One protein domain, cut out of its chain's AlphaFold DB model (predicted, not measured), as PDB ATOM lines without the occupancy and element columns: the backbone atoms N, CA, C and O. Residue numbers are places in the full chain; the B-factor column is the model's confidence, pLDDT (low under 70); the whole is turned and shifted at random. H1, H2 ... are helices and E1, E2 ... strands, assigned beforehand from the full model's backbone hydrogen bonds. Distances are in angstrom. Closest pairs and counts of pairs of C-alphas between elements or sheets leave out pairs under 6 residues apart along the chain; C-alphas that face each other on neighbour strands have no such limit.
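Overview. This is residues 124 to 246 of the 246 residues of an uncharacterized protein of Myxococcales bacterium (UniProt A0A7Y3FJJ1). Two strongly twisted sheets lie face to face as a sandwich: a five-stranded sheet, E3 E4 E1 E8 E6, and a smaller three-stranded one, E2 E5 E7, with strands at 19 degrees to each other. The single helix H1 sits at one end and only grazes the larger sheet, while residues 170 to 189 loop at that sheet's E3 edge. The printed part has 123 residues, in the order H1 E1 E2 E3 E4 E5 E6 E7 E8; the larger sheet is mixed, the smaller antiparallel, the class mostly strand. The whole is compact, with a radius of gyration of the C-alphas of 13.5 A and spans of 39 by 32 by 23 A.

Along the chain. Find C-alpha 124 at (180.501, 204.973, 204.468); from there H1 runs through residues 124 to 134, 16.2 A long. Next come E1, residues 144 to 150, 20.1 A, E2, residues 155 to 159, 13.4 A, and the short E3, residues 167 to 169, 7.2 A. Go on to E4, residues 190 to 197, 20.1 A, and E5, residues 200 to 208, the longest strand at 25.7 A, which begins at C-alpha 200 at (177.146, 195.861, 225.118). Then find E6, residues 213 to 217, 11.8 A, E7, residues 226 to 231, 15.8 A, and E8, residues 236 to 243, 22.9 A, which ends at C-alpha 243 at (152.850, 200.146, 217.052).

Arrangement. Begin with the larger sheet, where E1 and E8 are parallel; look at N 147 and O 237, 2.8 A apart. E4 and E1 are antiparallel, with N 148 and O 192 at 2.7 A. E3 and E4 form a hairpin, with N 167 and O 193 at 2.9 A. E8 and E6 are antiparallel, with N 214 and O 242 at 2.8 A. In the other sheet E5 has both neighbours antiparallel: N 158 of E2 is 2.9 A from O 205, and N 231 of E7 is 2.7 A from O 200. Between the sheets, the closest C-alphas of E7 and E8, Val 231 and Ser 237, are 5.8 A apart, and those of E2 and E4, Val 155 and Ala 190, 6.5 A. H1 grazes the larger sheet with residues 127 to 134; 4 of its 7 O i to N i+4 pairs are within hydrogen-bond range. H1 is apart from E2, E5 and E7.

Size, cuts and confidence. The two farthest C-alphas, Ala 141 and Pro 246, are 40.6 A apart. The printed part has no cut and ends at the chain's last residue. The link from E3 to E4 is long, with 20 residues. The mean pLDDT of the printed part is 84.5, and residues 180 to 190 and 245 to 246 are under 70.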
ATOM      1  N   GLU A 124     179.779 204.316 203.359       93.69
ATOM      2  CA  GLU A 124     180.501 204.973 204.468       93.69
ATOM      3  C   GLU A 124     180.461 206.504 204.392       93.69
ATOM      4  O   GLU A 124     180.338 207.181 205.415       93.69
ATOM      5  N   GLN A 125     180.536 207.054 203.177       91.94
ATOM      6  CA  GLN A 125     180.484 208.496 202.953       91.94
ATOM      7  C   GLN A 125     179.136 209.095 203.372       91.94
ATOM      8  O   GLN A 125     179.116 210.174 203.949       91.94
ATOM      9  N   GLU A 126     178.029 208.392 203.121       89.56
ATOM     10  CA  GLU A 126     176.680 208.884 203.429       89.56
ATOM     11  C   GLU A 126     176.491 209.044 204.943       89.56
ATOM     12  O   GLU A 126     176.040 210.088 205.413       89.56
ATOM     13  N   ILE A 127     176.929 208.048 205.720       89.56
ATOM     14  CA  ILE A 127     176.901 208.120 207.187       89.56
ATOM     15  C   ILE A 127     177.887 209.166 207.712       89.56
ATOM     16  O   ILE A 127     177.565 209.892 208.650       89.56
ATOM     17  N   SER A 128     179.071 209.278 207.107       90.81
ATOM     18  CA  SER A 128     180.068 210.276 207.513       90.81
ATOM     19  C   SER A 128     179.570 211.709 207.319       90.81
ATOM     20  O   SER A 128     179.838 212.560 208.163       90.81
ATOM     21  N   ASP A 129     178.827 211.968 206.242       87.81
ATOM     22  CA  ASP A 129     178.226 213.276 205.981       87.81
ATOM     23  C   ASP A 129     177.097 213.569 206.985       87.81
ATOM     24  O   ASP A 129     177.086 214.641 207.589       87.81
ATOM     25  N   GLY A 130     176.204 212.603 207.241       84.00
ATOM     26  CA  GLY A 130     175.097 212.762 208.197       84.00
ATOM     27  C   GLY A 130     175.531 212.855 209.666       84.00
ATOM     28  O   GLY A 130     174.855 213.488 210.475       84.00
ATOM     29  N   ALA A 131     176.683 212.285 210.030       87.94
ATOM     30  CA  ALA A 131     177.254 212.415 211.372       87.94
ATOM     31  C   ALA A 131     177.517 213.886 211.758       87.94
ATOM     32  O   ALA A 131     177.390 214.256 212.926       87.94
ATOM     33  N   VAL A 132     177.827 214.740 210.773       87.56
ATOM     34  CA  VAL A 132     178.074 216.172 210.988       87.56
ATOM     35  C   VAL A 132     176.816 216.900 211.466       87.56
ATOM     36  O   VAL A 132     176.923 217.818 212.280       87.56
ATOM     37  N   ASP A 133     175.631 216.480 211.019       84.25
ATOM     38  CA  ASP A 133     174.363 217.145 211.348       84.25
ATOM     39  C   ASP A 133     173.998 217.018 212.836       84.25
ATOM     40  O   ASP A 133     173.318 217.880 213.396       84.25
ATOM     41  N   ILE A 134     174.500 215.973 213.500       86.44
ATOM     42  CA  ILE A 134     174.279 215.698 214.929       86.44
ATOM     43  C   ILE A 134     175.555 215.853 215.767       86.44
ATOM     44  O   ILE A 134     175.641 215.301 216.862       86.44
ATOM     45  N   ASP A 135     176.529 216.613 215.254       88.94
ATOM     46  CA  ASP A 135     177.796 216.950 215.922       88.94
ATOM     47  C   ASP A 135     178.561 215.715 216.434       88.94
ATOM     48  O   ASP A 135     179.058 215.673 217.560       88.94
ATOM     49  N   THR A 136     178.642 214.676 215.598       90.00
ATOM     50  CA  THR A 136     179.390 213.454 215.906       90.00
ATOM     51  C   THR A 136     180.352 213.063 214.786       90.00
ATOM     52  O   THR A 136     180.411 213.690 213.728       90.00
ATOM     53  N   VAL A 137     181.159 212.028 215.028       91.44
ATOM     54  CA  VAL A 137     182.153 211.521 214.074       91.44
ATOM     55  C   VAL A 137     181.876 210.071 213.711       91.44
ATOM     56  O   VAL A 137     181.554 209.261 214.574       91.44
ATOM     57  N   TRP A 138     182.074 209.730 212.441       88.56
ATOM     58  CA  TRP A 138     182.051 208.353 211.961       88.56
ATOM     59  C   TRP A 138     183.368 208.013 211.235       88.56
ATOM     60  O   TRP A 138     183.886 208.866 210.508       88.56
ATOM     61  N   PRO A 139     183.927 206.796 211.399       90.44
ATOM     62  CA  PRO A 139     183.528 205.772 212.363       90.44
ATOM     63  C   PRO A 139     183.854 206.178 213.803       90.44
ATOM     64  O   PRO A 139     184.826 206.886 214.072       90.44
ATOM     65  N   HIS A 140     183.044 205.700 214.743       88.50
ATOM     66  CA  HIS A 140     183.346 205.828 216.162       88.50
ATOM     67  C   HIS A 140     184.536 204.942 216.558       88.50
ATOM     68  O   HIS A 140     184.729 203.862 216.000       88.50
ATOM     69  N   ALA A 141     185.317 205.390 217.544       90.88
ATOM     70  CA  ALA A 141     186.424 204.626 218.109       90.88
ATOM     71  C   ALA A 141     186.125 204.249 219.566       90.88
ATOM     72  O   ALA A 141     186.094 205.109 220.446       90.88
ATOM     73  N   GLY A 142     185.945 202.956 219.830       92.56
ATOM     74  CA  GLY A 142     185.614 202.405 221.146       92.56
ATOM     75  C   GLY A 142     184.122 202.439 221.506       92.56
ATOM     76  O   GLY A 142     183.767 202.033 222.615       92.56
ATOM     77  N   THR A 143     183.251 202.893 220.605       95.50
ATOM     78  CA  THR A 143     181.799 203.041 220.811       95.50
ATOM     79  C   THR A 143     181.031 202.706 219.533       95.50
ATOM     80  O   THR A 143     181.602 202.684 218.448       95.50
ATOM     81  N   GLY A 144     179.730 202.450 219.640       94.56
ATOM     82  CA  GLY A 144     178.847 202.207 218.500       94.56
ATOM     83  C   GLY A 144     177.788 203.291 218.319       94.56
ATOM     84  O   GLY A 144     177.618 204.178 219.161       94.56
ATOM     85  N   TRP A 145     177.062 203.184 217.212       94.69
ATOM     86  CA  TRP A 145     175.900 204.007 216.894       94.69
ATOM     87  C   TRP A 145     174.648 203.147 217.024       94.69
ATOM     88  O   TRP A 145     174.610 202.028 216.527       94.69
ATOM     89  N   LEU A 146     173.610 203.655 217.671       94.75
ATOM     90  CA  LEU A 146     172.318 202.994 217.790       94.75
ATOM     91  C   LEU A 146     171.263 203.758 216.984       94.75
ATOM     92  O   LEU A 146     171.041 204.942 217.223       94.75
ATOM     93  N   SER A 147     170.638 203.080 216.027       92.06
ATOM     94  CA  SER A 147     169.585 203.590 215.153       92.06
ATOM     95  C   SER A 147     168.264 202.896 215.468       92.06
ATOM     96  O   SER A 147     168.185 201.670 215.571       92.06
ATOM     97  N   LEU A 148     167.221 203.691 215.662       91.06
ATOM     98  CA  LEU A 148     165.911 203.272 216.132       91.06
ATOM     99  C   LEU A 148     164.828 203.703 215.155       91.06
ATOM    100  O   LEU A 148     164.810 204.846 214.697       91.06
ATOM    101  N   GLY A 149     163.897 202.793 214.887       86.62
ATOM    102  CA  GLY A 149     162.709 203.059 214.083       86.62
ATOM    103  C   GLY A 149     161.419 202.743 214.831       86.62
ATOM    104  O   GLY A 149     161.336 201.773 215.584       86.62
ATOM    105  N   VAL A 150     160.385 203.539 214.594       82.94
ATOM    106  CA  VAL A 150     159.033 203.264 215.081       82.94
ATOM    107  C   VAL A 150     158.010 203.811 214.103       82.94
ATOM    108  O   VAL A 150     158.077 204.967 213.712       82.94
ATOM    109  N   ASN A 151     157.023 203.007 213.725       77.88
ATOM    110  CA  ASN A 151     156.005 203.356 212.723       77.88
ATOM    111  C   ASN A 151     154.922 204.347 213.227       77.88
ATOM    112  O   ASN A 151     153.779 204.293 212.777       77.88
ATOM    113  N   GLN A 152     155.263 205.251 214.148       75.50
ATOM    114  CA  GLN A 152     154.388 206.305 214.663       75.50
ATOM    115  C   GLN A 152     155.146 207.634 214.806       75.50
ATOM    116  O   GLN A 152     156.343 207.621 215.097       75.50
ATOM    117  N   PRO A 153     154.476 208.787 214.623       76.06
ATOM    118  CA  PRO A 153     155.070 210.093 214.893       76.06
ATOM    119  C   PRO A 153     155.154 210.373 216.402       76.06
ATOM    120  O   PRO A 153     154.481 209.729 217.203       76.06
ATOM    121  N   SER A 154     155.914 211.403 216.793       77.56
ATOM    122  CA  SER A 154     155.973 211.895 218.186       77.56
ATOM    123  C   SER A 154     156.396 210.842 219.228       77.56
ATOM    124  O   SER A 154     155.955 210.872 220.383       77.56
ATOM    125  N   VAL A 155     157.259 209.906 218.832       82.31
ATOM    126  CA  VAL A 155     157.879 208.937 219.741       82.31
ATOM    127  C   VAL A 155     159.190 209.497 220.279       82.31
ATOM    128  O   VAL A 155     159.960 210.132 219.563       82.31
ATOM    129  N   THR A 156     159.433 209.265 221.566       88.62
ATOM    130  CA  THR A 156     160.687 209.626 222.242       88.62
ATOM    131  C   THR A 156     161.496 208.373 222.542       88.62
ATOM    132  O   THR A 156     160.918 207.303 222.732       88.62
ATOM    133  N   PHE A 157     162.820 208.511 222.611       91.19
ATOM    134  CA  PHE A 157     163.718 207.417 222.960       91.19
ATOM    135  C   PHE A 157     164.443 207.769 224.249       91.19
ATOM    136  O   PHE A 157     164.934 208.882 224.407       91.19
ATOM    137  N   THR A 158     164.519 206.827 225.180       94.75
ATOM    138  CA  THR A 158     165.337 206.959 226.388       94.75
ATOM    139  C   THR A 158     166.229 205.738 226.509       94.75
ATOM    140  O   THR A 158     165.742 204.609 226.499       94.75
ATOM    141  N   LEU A 159     167.534 205.953 226.638       96.31
ATOM    142  CA  LEU A 159     168.477 204.878 226.911       96.31
ATOM    143  C   LEU A 159     168.444 204.568 228.412       96.31
ATOM    144  O   LEU A 159     168.760 205.412 229.246       96.31
ATOM    145  N   VAL A 160     168.001 203.373 228.792       96.25
ATOM    146  CA  VAL A 160     167.766 203.048 230.202       96.25
ATOM    147  C   VAL A 160     169.094 203.003 230.960       96.25
ATOM    148  O   VAL A 160     169.974 202.204 230.656       96.25
ATOM    149  N   GLY A 161     169.216 203.837 231.996       93.75
ATOM    150  CA  GLY A 161     170.425 203.918 232.821       93.75
ATOM    151  C   GLY A 161     171.524 204.828 232.261       93.75
ATOM    152  O   GLY A 161     172.589 204.913 232.870       93.75
ATOM    153  N   ASP A 162     171.259 205.535 231.162       94.31
ATOM    154  CA  ASP A 162     172.156 206.514 230.548       94.31
ATOM    155  C   ASP A 162     171.377 207.822 230.308       94.31
ATOM    156  O   ASP A 162     170.225 207.808 229.889       94.31
ATOM    157  N   ALA A 163     171.982 208.963 230.634       91.12
ATOM    158  CA  ALA A 163     171.338 210.275 230.543       91.12
ATOM    159  C   ALA A 163     171.617 210.998 229.215       91.12
ATOM    160  O   ALA A 163     171.319 212.185 229.097       91.12
ATOM    161  N   ARG A 164     172.237 210.324 228.239       92.25
ATOM    162  CA  ARG A 164     172.483 210.891 226.912       92.25
ATOM    163  C   ARG A 164     171.173 211.234 226.201       92.25
ATOM    164  O   ARG A 164     170.217 210.462 226.211       92.25
ATOM    165  N   GLU A 165     171.197 212.371 225.515       91.00
ATOM    166  CA  GLU A 165     170.100 212.830 224.670       91.00
ATOM    167  C   GLU A 165     170.052 212.050 223.344       91.00
ATOM    168  O   GLU A 165     171.103 211.796 222.742       91.00
ATOM    169  N   PRO A 166     168.857 211.665 222.872       91.81
ATOM    170  CA  PRO A 166     168.699 211.040 221.570       91.81
ATOM    171  C   PRO A 166     168.845 212.048 220.422       91.81
ATOM    172  O   PRO A 166     168.527 213.232 220.555       91.81
ATOM    173  N   TRP A 167     169.254 211.550 219.259       90.50
ATOM    174  CA  TRP A 167     169.064 212.235 217.982       90.50
ATOM    175  C   TRP A 167     167.785 211.730 217.300       90.50
ATOM    176  O   TRP A 167     167.269 210.658 217.625       90.50
ATOM    177  N   TYR A 168     167.284 212.502 216.345       86.81
ATOM    178  CA  TYR A 168     166.075 212.271 215.561       86.81
ATOM    179  C   TYR A 168     166.323 212.594 214.094       86.81
ATOM    180  O   TYR A 168     167.277 213.290 213.763       86.81
ATOM    181  N   VAL A 169     165.452 212.108 213.219       80.31
ATOM    182  CA  VAL A 169     165.400 212.538 211.819       80.31
ATOM    183  C   VAL A 169     164.352 213.641 211.675       80.31
ATOM    184  O   VAL A 169     163.227 213.475 212.146       80.31
ATOM    185  N   ASP A 170     164.720 214.758 211.053       76.88
ATOM    186  CA  ASP A 170     163.810 215.870 210.758       76.88
ATOM    187  C   ASP A 170     162.946 215.617 209.502       76.88
ATOM    188  O   ASP A 170     163.020 214.568 208.857       76.88
ATOM    189  N   ALA A 171     162.085 216.577 209.151       73.44
ATOM    190  CA  ALA A 171     161.201 216.470 207.986       73.44
ATOM    191  C   ALA A 171     161.943 216.428 206.638       73.44
ATOM    192  O   ALA A 171     161.399 215.921 205.659       73.44
ATOM    193  N   ASP A 172     163.174 216.934 206.591       74.31
ATOM    194  CA  ASP A 172     164.026 216.944 205.403       74.31
ATOM    195  C   ASP A 172     164.901 215.675 205.310       74.31
ATOM    196  O   ASP A 172     165.598 215.472 204.311       74.31
ATOM    197  N   GLY A 173     164.836 214.794 206.314       73.50
ATOM    198  CA  GLY A 173     165.596 213.549 206.380       73.50
ATOM    199  C   GLY A 173     166.967 213.680 207.044       73.50
ATOM    200  O   GLY A 173     167.708 212.698 207.053       73.50
ATOM    201  N   ASN A 174     167.305 214.840 207.612       80.56
ATOM    202  CA  ASN A 174     168.597 215.068 208.260       80.56
ATOM    203  C   ASN A 174     168.555 214.686 209.741       80.56
ATOM    204  O   ASN A 174     167.500 214.685 210.380       80.56
ATOM    205  N   GLY A 175     169.728 214.406 210.306       79.81
ATOM    206  CA  GLY A 175     169.872 214.233 211.746       79.81
ATOM    207  C   GLY A 175     169.626 215.548 212.499       79.81
ATOM    208  O   GLY A 175     170.049 216.618 212.077       79.81
ATOM    209  N   SER A 176     168.939 215.473 213.634       81.50
ATOM    210  CA  SER A 176     168.569 216.615 214.469       81.50
ATOM    211  C   SER A 176     168.521 216.208 215.939       81.50
ATOM    212  O   SER A 176     168.115 215.103 216.281       81.50
ATOM    213  N   THR A 177     168.876 217.112 216.849       80.62
ATOM    214  CA  THR A 177     168.676 216.917 218.300       80.62
ATOM    215  C   THR A 177     167.314 217.425 218.778       80.62
ATOM    216  O   THR A 177     167.017 217.410 219.971       80.62
ATOM    217  N   VAL A 178     166.492 217.950 217.869       75.12
ATOM    218  CA  VAL A 178     165.161 218.484 218.158       75.12
ATOM    219  C   VAL A 178     164.122 217.540 217.577       75.12
ATOM    220  O   VAL A 178     164.144 217.246 216.384       75.12
ATOM    221  N   ILE A 179     163.182 217.113 218.419       71.06
ATOM    222  CA  ILE A 179     162.014 216.352 217.976       71.06
ATOM    223  C   ILE A 179     161.145 217.263 217.115       71.06
ATOM    224  O   ILE A 179     160.550 218.219 217.620       71.06
ATOM    225  N   ASP A 180     161.022 216.935 215.833       64.38
ATOM    226  CA  ASP A 180     159.984 217.504 214.988       64.38
ATOM    227  C   ASP A 180     158.718 216.643 215.110       64.38
ATOM    228  O   ASP A 180     158.635 215.519 214.617       64.38
ATOM    229  N   ALA A 181     157.709 217.176 215.805       49.09
ATOM    230  CA  ALA A 181     156.434 216.502 216.052       49.09
ATOM    231  C   ALA A 181     155.635 216.179 214.768       49.09
ATOM    232  O   ALA A 181     154.595 215.522 214.854       49.09
ATOM    233  N   THR A 182     156.080 216.643 213.594       50.81
ATOM    234  CA  THR A 182     155.358 216.525 212.319       50.81
ATOM    235  C   THR A 182     155.891 215.462 211.364       50.81
ATOM    236  O   THR A 182     155.268 215.244 210.326       50.81
ATOM    237  N   THR A 183     156.983 214.754 211.680       51.19
ATOM    238  CA  THR A 183     157.575 213.777 210.750       51.19
ATOM    239  C   THR A 183     156.717 212.512 210.632       51.19
ATOM    240  O   THR A 183     156.945 211.498 211.291       51.19
ATOM    241  N   THR A 184     155.703 212.581 209.772       46.28
ATOM    242  CA  THR A 184     154.901 211.458 209.264       46.28
ATOM    243  C   THR A 184     155.388 210.964 207.898       46.28
ATOM    244  O   THR A 184     154.850 209.987 207.385       46.28
ATOM    245  N   GLU A 185     156.367 211.640 207.285       40.31
ATOM    246  CA  GLU A 185     156.701 211.470 205.860       40.31
ATOM    247  C   GLU A 185     157.893 210.551 205.562       40.31
ATOM    248  O   GLU A 185     158.186 210.293 204.396       40.31
ATOM    249  N   SER A 186     158.541 209.967 206.574       36.75
ATOM    250  CA  SER A 186     159.450 208.849 206.320       36.75
ATOM    251  C   SER A 186     158.623 207.562 206.279       36.75
ATOM    252  O   SER A 186     157.945 207.204 207.245       36.75
ATOM    253  N   ILE A 187     158.635 206.867 205.141       33.88
ATOM    254  CA  ILE A 187     158.111 205.501 205.026       33.88
ATOM    255  C   ILE A 187     158.798 204.678 206.137       33.88
ATOM    256  O   ILE A 187     160.000 204.418 206.069       33.88
ATOM    257  N   GLY A 188     158.063 204.361 207.211       42.31
ATOM    258  CA  GLY A 188     158.589 203.700 208.416       42.31
ATOM    259  C   GLY A 188     158.417 204.442 209.754       42.31
ATOM    260  O   GLY A 188     158.734 203.847 210.777       42.31
ATOM    261  N   GLY A 189     157.882 205.673 209.775       56.12
ATOM    262  CA  GLY A 189     157.558 206.449 210.990       56.12
ATOM    263  C   GLY A 189     158.726 207.252 211.587       56.12
ATOM    264  O   GLY A 189     159.603 207.682 210.834       56.12
ATOM    265  N   ALA A 190     158.708 207.528 212.900       59.50
ATOM    266  CA  ALA A 190     159.771 208.264 213.586       59.50
ATOM    267  C   ALA A 190     161.082 207.461 213.620       59.50
ATOM    268  O   ALA A 190     161.097 206.250 213.855       59.50
ATOM    269  N   ARG A 191     162.194 208.159 213.384       79.12
ATOM    270  CA  ARG A 191     163.550 207.602 213.379       79.12
ATOM    271  C   ARG A 191     164.459 208.458 214.249       79.12
ATOM    272  O   ARG A 191     164.274 209.671 214.329       79.12
ATOM    273  N   GLY A 192     165.419 207.823 214.899       87.75
ATOM    274  CA  GLY A 192     166.369 208.489 215.780       87.75
ATOM    275  C   GLY A 192     167.302 207.490 216.437       87.75
ATOM    276  O   GLY A 192     167.489 206.392 215.924       87.75
ATOM    277  N   GLY A 193     167.860 207.837 217.589       92.31
ATOM    278  CA  GLY A 193     168.677 206.910 218.358       92.31
ATOM    279  C   GLY A 193     169.739 207.603 219.183       92.31
ATOM    280  O   GLY A 193     169.520 208.695 219.695       92.31
ATOM    281  N   PHE A 194     170.888 206.953 219.337       95.19
ATOM    282  CA  PHE A 194     171.974 207.430 220.188       95.19
ATOM    283  C   PHE A 194     173.320 207.193 219.510       95.19
ATOM    284  O   PHE A 194     173.513 206.173 218.853       95.19
ATOM    285  N   VAL A 195     174.261 208.108 219.701       94.56
ATOM    286  CA  VAL A 195     175.638 207.983 219.202       94.56
ATOM    287  C   VAL A 195     176.617 207.849 220.361       94.56
ATOM    288  O   VAL A 195     176.279 208.146 221.511       94.56
ATOM    289  N   GLU A 196     177.818 207.355 220.065       93.94
ATOM    290  CA  GLU A 196     178.881 207.125 221.055       93.94
ATOM    291  C   GLU A 196     178.454 206.188 222.207       93.94
ATOM    292  O   GLU A 196     178.804 206.366 223.377       93.94
ATOM    293  N   VAL A 197     177.642 205.176 221.897       96.19
ATOM    294  CA  VAL A 197     177.132 204.213 222.882       96.19
ATOM    295  C   VAL A 197     178.210 203.173 223.187       96.19
ATOM    296  O   VAL A 197     178.817 202.607 222.279       96.19
ATOM    297  N   ALA A 198     178.467 202.890 224.466       96.62
ATOM    298  CA  ALA A 198     179.454 201.878 224.846       96.62
ATOM    299  C   ALA A 198     179.067 200.484 224.301       96.62
ATOM    300  O   ALA A 198     177.880 200.162 224.269       96.62
ATOM    301  N   PRO A 199     180.019 199.615 223.915       96.94
ATOM    302  CA  PRO A 199     179.696 198.253 223.497       96.94
ATOM    303  C   PRO A 199     178.973 197.451 224.593       96.94
ATOM    304  O   PRO A 199     179.316 197.546 225.773       96.94
ATOM    305  N   GLY A 200     177.989 196.639 224.205       96.31
ATOM    306  CA  GLY A 200     177.146 195.861 225.118       96.31
ATOM    307  C   GLY A 200     175.687 195.800 224.666       96.31
ATOM    308  O   GLY A 200     175.329 196.366 223.642       96.31
ATOM    309  N   VAL A 201     174.833 195.103 225.416       97.12
ATOM    310  CA  VAL A 201     173.382 195.102 225.164       97.12
ATOM    311  C   VAL A 201     172.735 196.179 226.019       97.12
ATOM    312  O   VAL A 201     172.840 196.136 227.245       97.12
ATOM    313  N   HIS A 202     172.051 197.119 225.372       97.81
ATOM    314  CA  HIS A 202     171.402 198.250 226.030       97.81
ATOM    315  C   HIS A 202     169.897 198.160 225.910       97.81
ATOM    316  O   HIS A 202     169.381 197.724 224.885       97.81
ATOM    317  N   GLU A 203     169.191 198.591 226.949       97.44
ATOM    318  CA  GLU A 203     167.738 198.689 226.920       97.44
ATOM    319  C   GLU A 203     167.318 200.111 226.545       97.44
ATOM    320  O   GLU A 203     167.813 201.089 227.104       97.44
ATOM    321  N   VAL A 204     166.392 200.213 225.602       96.06
ATOM    322  CA  VAL A 204     165.822 201.468 225.129       96.06
ATOM    323  C   VAL A 204     164.338 201.472 225.436       96.06
ATOM    324  O   VAL A 204     163.629 200.522 225.108       96.06
ATOM    325  N   GLU A 205     163.874 202.560 226.035       93.75
ATOM    326  CA  GLU A 205     162.466 202.850 226.254       93.75
ATOM    327  C   GLU A 205     161.905 203.754 225.153       93.75
ATOM    328  O   GLU A 205     162.492 204.781 224.810       93.75
ATOM    329  N   PHE A 206     160.745 203.357 224.635       90.62
ATOM    330  CA  PHE A 206     159.931 204.096 223.683       90.62
ATOM    331  C   PHE A 206     158.834 204.816 224.471       90.62
ATOM    332  O   PHE A 206     158.022 204.189 225.159       90.62
ATOM    333  N   GLY A 207     158.839 206.144 224.407       88.31
ATOM    334  CA  GLY A 207     157.875 207.007 225.088       88.31
ATOM    335  C   GLY A 207     157.044 207.843 224.116       88.31
ATOM    336  O   GLY A 207     157.061 207.646 222.902       88.31
ATOM    337  N   GLY A 208     156.344 208.850 224.639       83.75
ATOM    338  CA  GLY A 208     155.506 209.732 223.822       83.75
ATOM    339  C   GLY A 208     154.232 209.031 223.349       83.75
ATOM    340  O   GLY A 208     153.468 208.537 224.175       83.75
ATOM    341  N   ALA A 209     153.989 209.025 222.036       78.94
ATOM    342  CA  ALA A 209     152.780 208.448 221.438       78.94
ATOM    343  C   ALA A 209     152.810 206.915 221.266       78.94
ATOM    344  O   ALA A 209     151.782 206.340 220.924       78.94
ATOM    345  N   ALA A 210     153.952 206.263 221.518       76.81
ATOM    346  CA  ALA A 210     154.130 204.822 221.344       76.81
ATOM    347  C   ALA A 210     153.222 204.013 222.288       76.81
ATOM    348  O   ALA A 210     153.486 203.899 223.488       76.81
ATOM    349  N   THR A 211     152.155 203.425 221.745       80.00
ATOM    350  CA  THR A 211     151.231 202.543 222.477       80.00
ATOM    351  C   THR A 211     150.972 201.253 221.711       80.00
ATOM    352  O   THR A 211     150.951 201.256 220.481       80.00
ATOM    353  N   ASP A 212     150.738 200.159 222.444       82.62
ATOM    354  CA  ASP A 212     150.443 198.830 221.885       82.62
ATOM    355  C   ASP A 212     151.463 198.383 220.823       82.62
ATOM    356  O   ASP A 212     151.123 197.874 219.754       82.62
ATOM    357  N   CYS A 213     152.741 198.617 221.126       82.94
ATOM    358  CA  CYS A 213     153.852 198.306 220.245       82.94
ATOM    359  C   CYS A 213     154.353 196.876 220.436       82.94
ATOM    360  O   CYS A 213     154.458 196.374 221.556       82.94
ATOM    361  N   VAL A 214     154.708 196.239 219.326       87.19
ATOM    362  CA  VAL A 214     155.437 194.973 219.287       87.19
ATOM    363  C   VAL A 214     156.859 195.221 218.803       87.19
ATOM    364  O   VAL A 214     157.119 196.168 218.060       87.19
ATOM    365  N   VAL A 215     157.796 194.381 219.232       87.19
ATOM    366  CA  VAL A 215     159.175 194.445 218.735       87.19
ATOM    367  C   VAL A 215     159.171 194.099 217.248       87.19
ATOM    368  O   VAL A 215     158.597 193.084 216.858       87.19
ATOM    369  N   GLY A 216     159.763 194.966 216.426       85.38
ATOM    370  CA  GLY A 216     159.984 194.697 215.004       85.38
ATOM    371  C   GLY A 216     161.359 194.079 214.778       85.38
ATOM    372  O   GLY A 216     161.471 192.993 214.223       85.38
ATOM    373  N   ILE A 217     162.394 194.779 215.245       87.00
ATOM    374  CA  ILE A 217     163.794 194.347 215.261       87.00
ATOM    375  C   ILE A 217     164.338 194.643 216.655       87.00
ATOM    376  O   ILE A 217     164.166 195.747 217.173       87.00
ATOM    377  N   GLY A 218     165.016 193.686 217.265       90.69
ATOM    378  CA  GLY A 218     165.580 193.840 218.597       90.69
ATOM    379  C   GLY A 218     165.268 192.649 219.482       90.69
ATOM    380  O   GLY A 218     164.461 191.779 219.168       90.69
ATOM    381  N   LEU A 219     165.900 192.637 220.644       94.56
ATOM    382  CA  LEU A 219     165.629 191.654 221.678       94.56
ATOM    383  C   LEU A 219     164.490 192.174 222.575       94.56
ATOM    384  O   LEU A 219     164.437 193.377 222.856       94.56
ATOM    385  N   PRO A 220     163.589 191.316 223.084       92.69
ATOM    386  CA  PRO A 220     162.545 191.742 224.012       92.69
ATOM    387  C   PRO A 220     163.126 192.440 225.248       92.69
ATOM    388  O   PRO A 220     164.071 191.938 225.870       92.69
ATOM    389  N   GLY A 221     162.574 193.603 225.600       93.12
ATOM    390  CA  GLY A 221     162.937 194.339 226.809       93.12
ATOM    391  C   GLY A 221     162.251 193.815 228.071       93.12
ATOM    392  O   GLY A 221     161.485 192.852 228.058       93.12
ATOM    393  N   THR A 222     162.518 194.483 229.189       93.56
ATOM    394  CA  THR A 222     161.925 194.195 230.505       93.56
ATOM    395  C   THR A 222     160.506 194.748 230.673       93.56
ATOM    396  O   THR A 222     159.818 194.394 231.632       93.56
ATOM    397  N   ALA A 223     160.051 195.596 229.746       90.06
ATOM    398  CA  ALA A 223     158.705 196.160 229.697       90.06
ATOM    399  C   ALA A 223     158.204 196.232 228.246       90.06
ATOM    400  O   ALA A 223     158.996 196.188 227.309       90.06
ATOM    401  N   ALA A 224     156.886 196.357 228.057       85.25
ATOM    402  CA  ALA A 224     156.260 196.317 226.730       85.25
ATOM    403  C   ALA A 224     156.744 197.434 225.784       85.25
ATOM    404  O   ALA A 224     156.911 197.216 224.591       85.25
ATOM    405  N   ASN A 225     157.029 198.620 226.320       87.62
ATOM    406  CA  ASN A 225     157.555 199.754 225.563       87.62
ATOM    407  C   ASN A 225     159.091 199.786 225.534       87.62
ATOM    408  O   ASN A 225     159.685 200.851 225.372       87.62
ATOM    409  N   ARG A 226     159.751 198.645 225.756       93.12
ATOM    410  CA  ARG A 226     161.210 198.557 225.781       93.12
ATOM    411  C   ARG A 226     161.722 197.455 224.877       93.12
ATOM    412  O   ARG A 226     161.138 196.375 224.796       93.12
ATOM    413  N   ILE A 227     162.866 197.716 224.264       95.12
ATOM    414  CA  ILE A 227     163.641 196.709 223.537       95.12
ATOM    415  C   ILE A 227     165.078 196.727 224.035       95.12
ATOM    416  O   ILE A 227     165.575 197.744 224.516       95.12
ATOM    417  N   ARG A 228     165.758 195.600 223.885       97.44
ATOM    418  CA  ARG A 228     167.199 195.478 224.059       97.44
ATOM    419  C   ARG A 228     167.870 195.464 222.688       97.44
ATOM    420  O   ARG A 228     167.434 194.743 221.796       97.44
ATOM    421  N   VAL A 229     168.946 196.225 222.529       97.25
ATOM    422  CA  VAL A 229     169.703 196.322 221.275       97.25
ATOM    423  C   VAL A 229     171.187 196.094 221.568       97.25
ATOM    424  O   VAL A 229     171.732 196.725 222.483       97.25
ATOM    425  N   PRO A 230     171.866 195.192 220.841       97.25
ATOM    426  CA  PRO A 230     173.302 195.012 220.979       97.25
ATOM    427  C   PRO A 230     174.057 196.158 220.306       97.25
ATOM    428  O   PRO A 230     173.704 196.570 219.210       97.25
ATOM    429  N   VAL A 231     175.127 196.639 220.926       96.81
ATOM    430  CA  VAL A 231     176.021 197.686 220.420       96.81
ATOM    431  C   VAL A 231     177.437 197.136 220.345       96.81
ATOM    432  O   VAL A 231     177.925 196.506 221.290       96.81
ATOM    433  N   ARG A 232     178.114 197.397 219.226       95.12
ATOM    434  CA  ARG A 232     179.515 197.041 218.993       95.12
ATOM    435  C   ARG A 232     180.267 198.251 218.453       95.12
ATOM    436  O   ARG A 232     179.699 199.074 217.745       95.12
ATOM    437  N   ASP A 233     181.545 198.327 218.802       95.19
ATOM    438  CA  ASP A 233     182.450 199.352 218.292       95.19
ATOM    439  C   ASP A 233     182.464 199.383 216.756       95.19
ATOM    440  O   ASP A 233     182.506 198.329 216.111       95.19
ATOM    441  N   GLY A 234     182.381 200.583 216.183       92.44
ATOM    442  CA  GLY A 234     182.420 200.812 214.738       92.44
ATOM    443  C   GLY A 234     181.233 200.263 213.938       92.44
ATOM    444  O   GLY A 234     181.338 200.197 212.720       92.44
ATOM    445  N   HIS A 235     180.130 199.858 214.582       94.94
ATOM    446  CA  HIS A 235     178.912 199.381 213.910       94.94
ATOM    447  C   HIS A 235     177.735 200.336 214.138       94.94
ATOM    448  O   HIS A 235     177.644 200.977 215.192       94.94
ATOM    449  N   ILE A 236     176.812 200.380 213.172       95.25
ATOM    450  CA  ILE A 236     175.452 200.873 213.412       95.25
ATOM    451  C   ILE A 236     174.582 199.692 213.835       95.25
ATOM    452  O   ILE A 236     174.409 198.722 213.103       95.25
ATOM    453  N   SER A 237     174.017 199.787 215.027       95.81
ATOM    454  CA  SER A 237     173.071 198.827 215.567       95.81
ATOM    455  C   SER A 237     171.640 199.266 215.327       95.81
ATOM    456  O   SER A 237     171.306 200.415 215.611       95.81
ATOM    457  N   TYR A 238     170.778 198.352 214.890       92.25
ATOM    458  CA  TYR A 238     169.378 198.664 214.602       92.25
ATOM    459  C   TYR A 238     168.422 198.066 215.633       92.25
ATOM    460  O   TYR A 238     168.561 196.915 216.050       92.25
ATOM    461  N   GLY A 239     167.408 198.845 215.999       91.50
ATOM    462  CA  GLY A 239     166.253 198.390 216.765       91.50
ATOM    463  C   GLY A 239     164.972 199.053 216.271       91.50
ATOM    464  O   GLY A 239     164.993 200.166 215.747       91.50
ATOM    465  N   SER A 240     163.835 198.386 216.416       89.44
ATOM    466  CA  SER A 240     162.553 198.968 216.044       89.44
ATOM    467  C   SER A 240     161.370 198.400 216.810       89.44
ATOM    468  O   SER A 240     161.370 197.256 217.272       89.44
ATOM    469  N   GLN A 241     160.324 199.215 216.896       86.12
ATOM    470  CA  GLN A 241     159.002 198.793 217.335       86.12
ATOM    471  C   GLN A 241     157.954 199.093 216.262       86.12
ATOM    472  O   GLN A 241     158.008 200.118 215.582       86.12
ATOM    473  N   ALA A 242     156.979 198.201 216.124       83.62
ATOM    474  CA  ALA A 242     155.787 198.409 215.320       83.62
ATOM    475  C   ALA A 242     154.584 198.576 216.254       83.62
ATOM    476  O   ALA A 242     154.170 197.646 216.936       83.62
ATOM    477  N   CYS A 243     154.030 199.774 216.295       79.50
ATOM    478  CA  CYS A 243     152.850 200.146 217.052       79.50
ATOM    479  C   CYS A 243     151.603 200.097 216.165       79.50
ATOM    480  O   CYS A 243     151.669 200.319 214.949       79.50
ATOM    481  N   ALA A 244     150.453 199.801 216.770       74.38
ATOM    482  CA  ALA A 244     149.171 199.881 216.079       74.38
ATOM    483  C   ALA A 244     148.921 201.323 215.605       74.38
ATOM    484  O   ALA A 244     149.228 202.270 216.322       74.38
ATOM    485  N   ALA A 245     148.379 201.517 214.400       60.47
ATOM    486  CA  ALA A 245     147.942 202.853 213.997       60.47
ATOM    487  C   ALA A 245     146.855 203.352 214.979       60.47
ATOM    488  O   ALA A 245     146.029 202.530 215.392       60.47
ATOM    489  N   PRO A 246     146.867 204.639 215.373       51.69
ATOM    490  CA  PRO A 246     145.832 205.204 216.237       51.69
ATOM    491  C   PRO A 246     144.429 205.129 215.617       51.69
ATOM    492  O   PRO A 246     144.317 205.145 214.367       51.69
TER     493      PRO A 246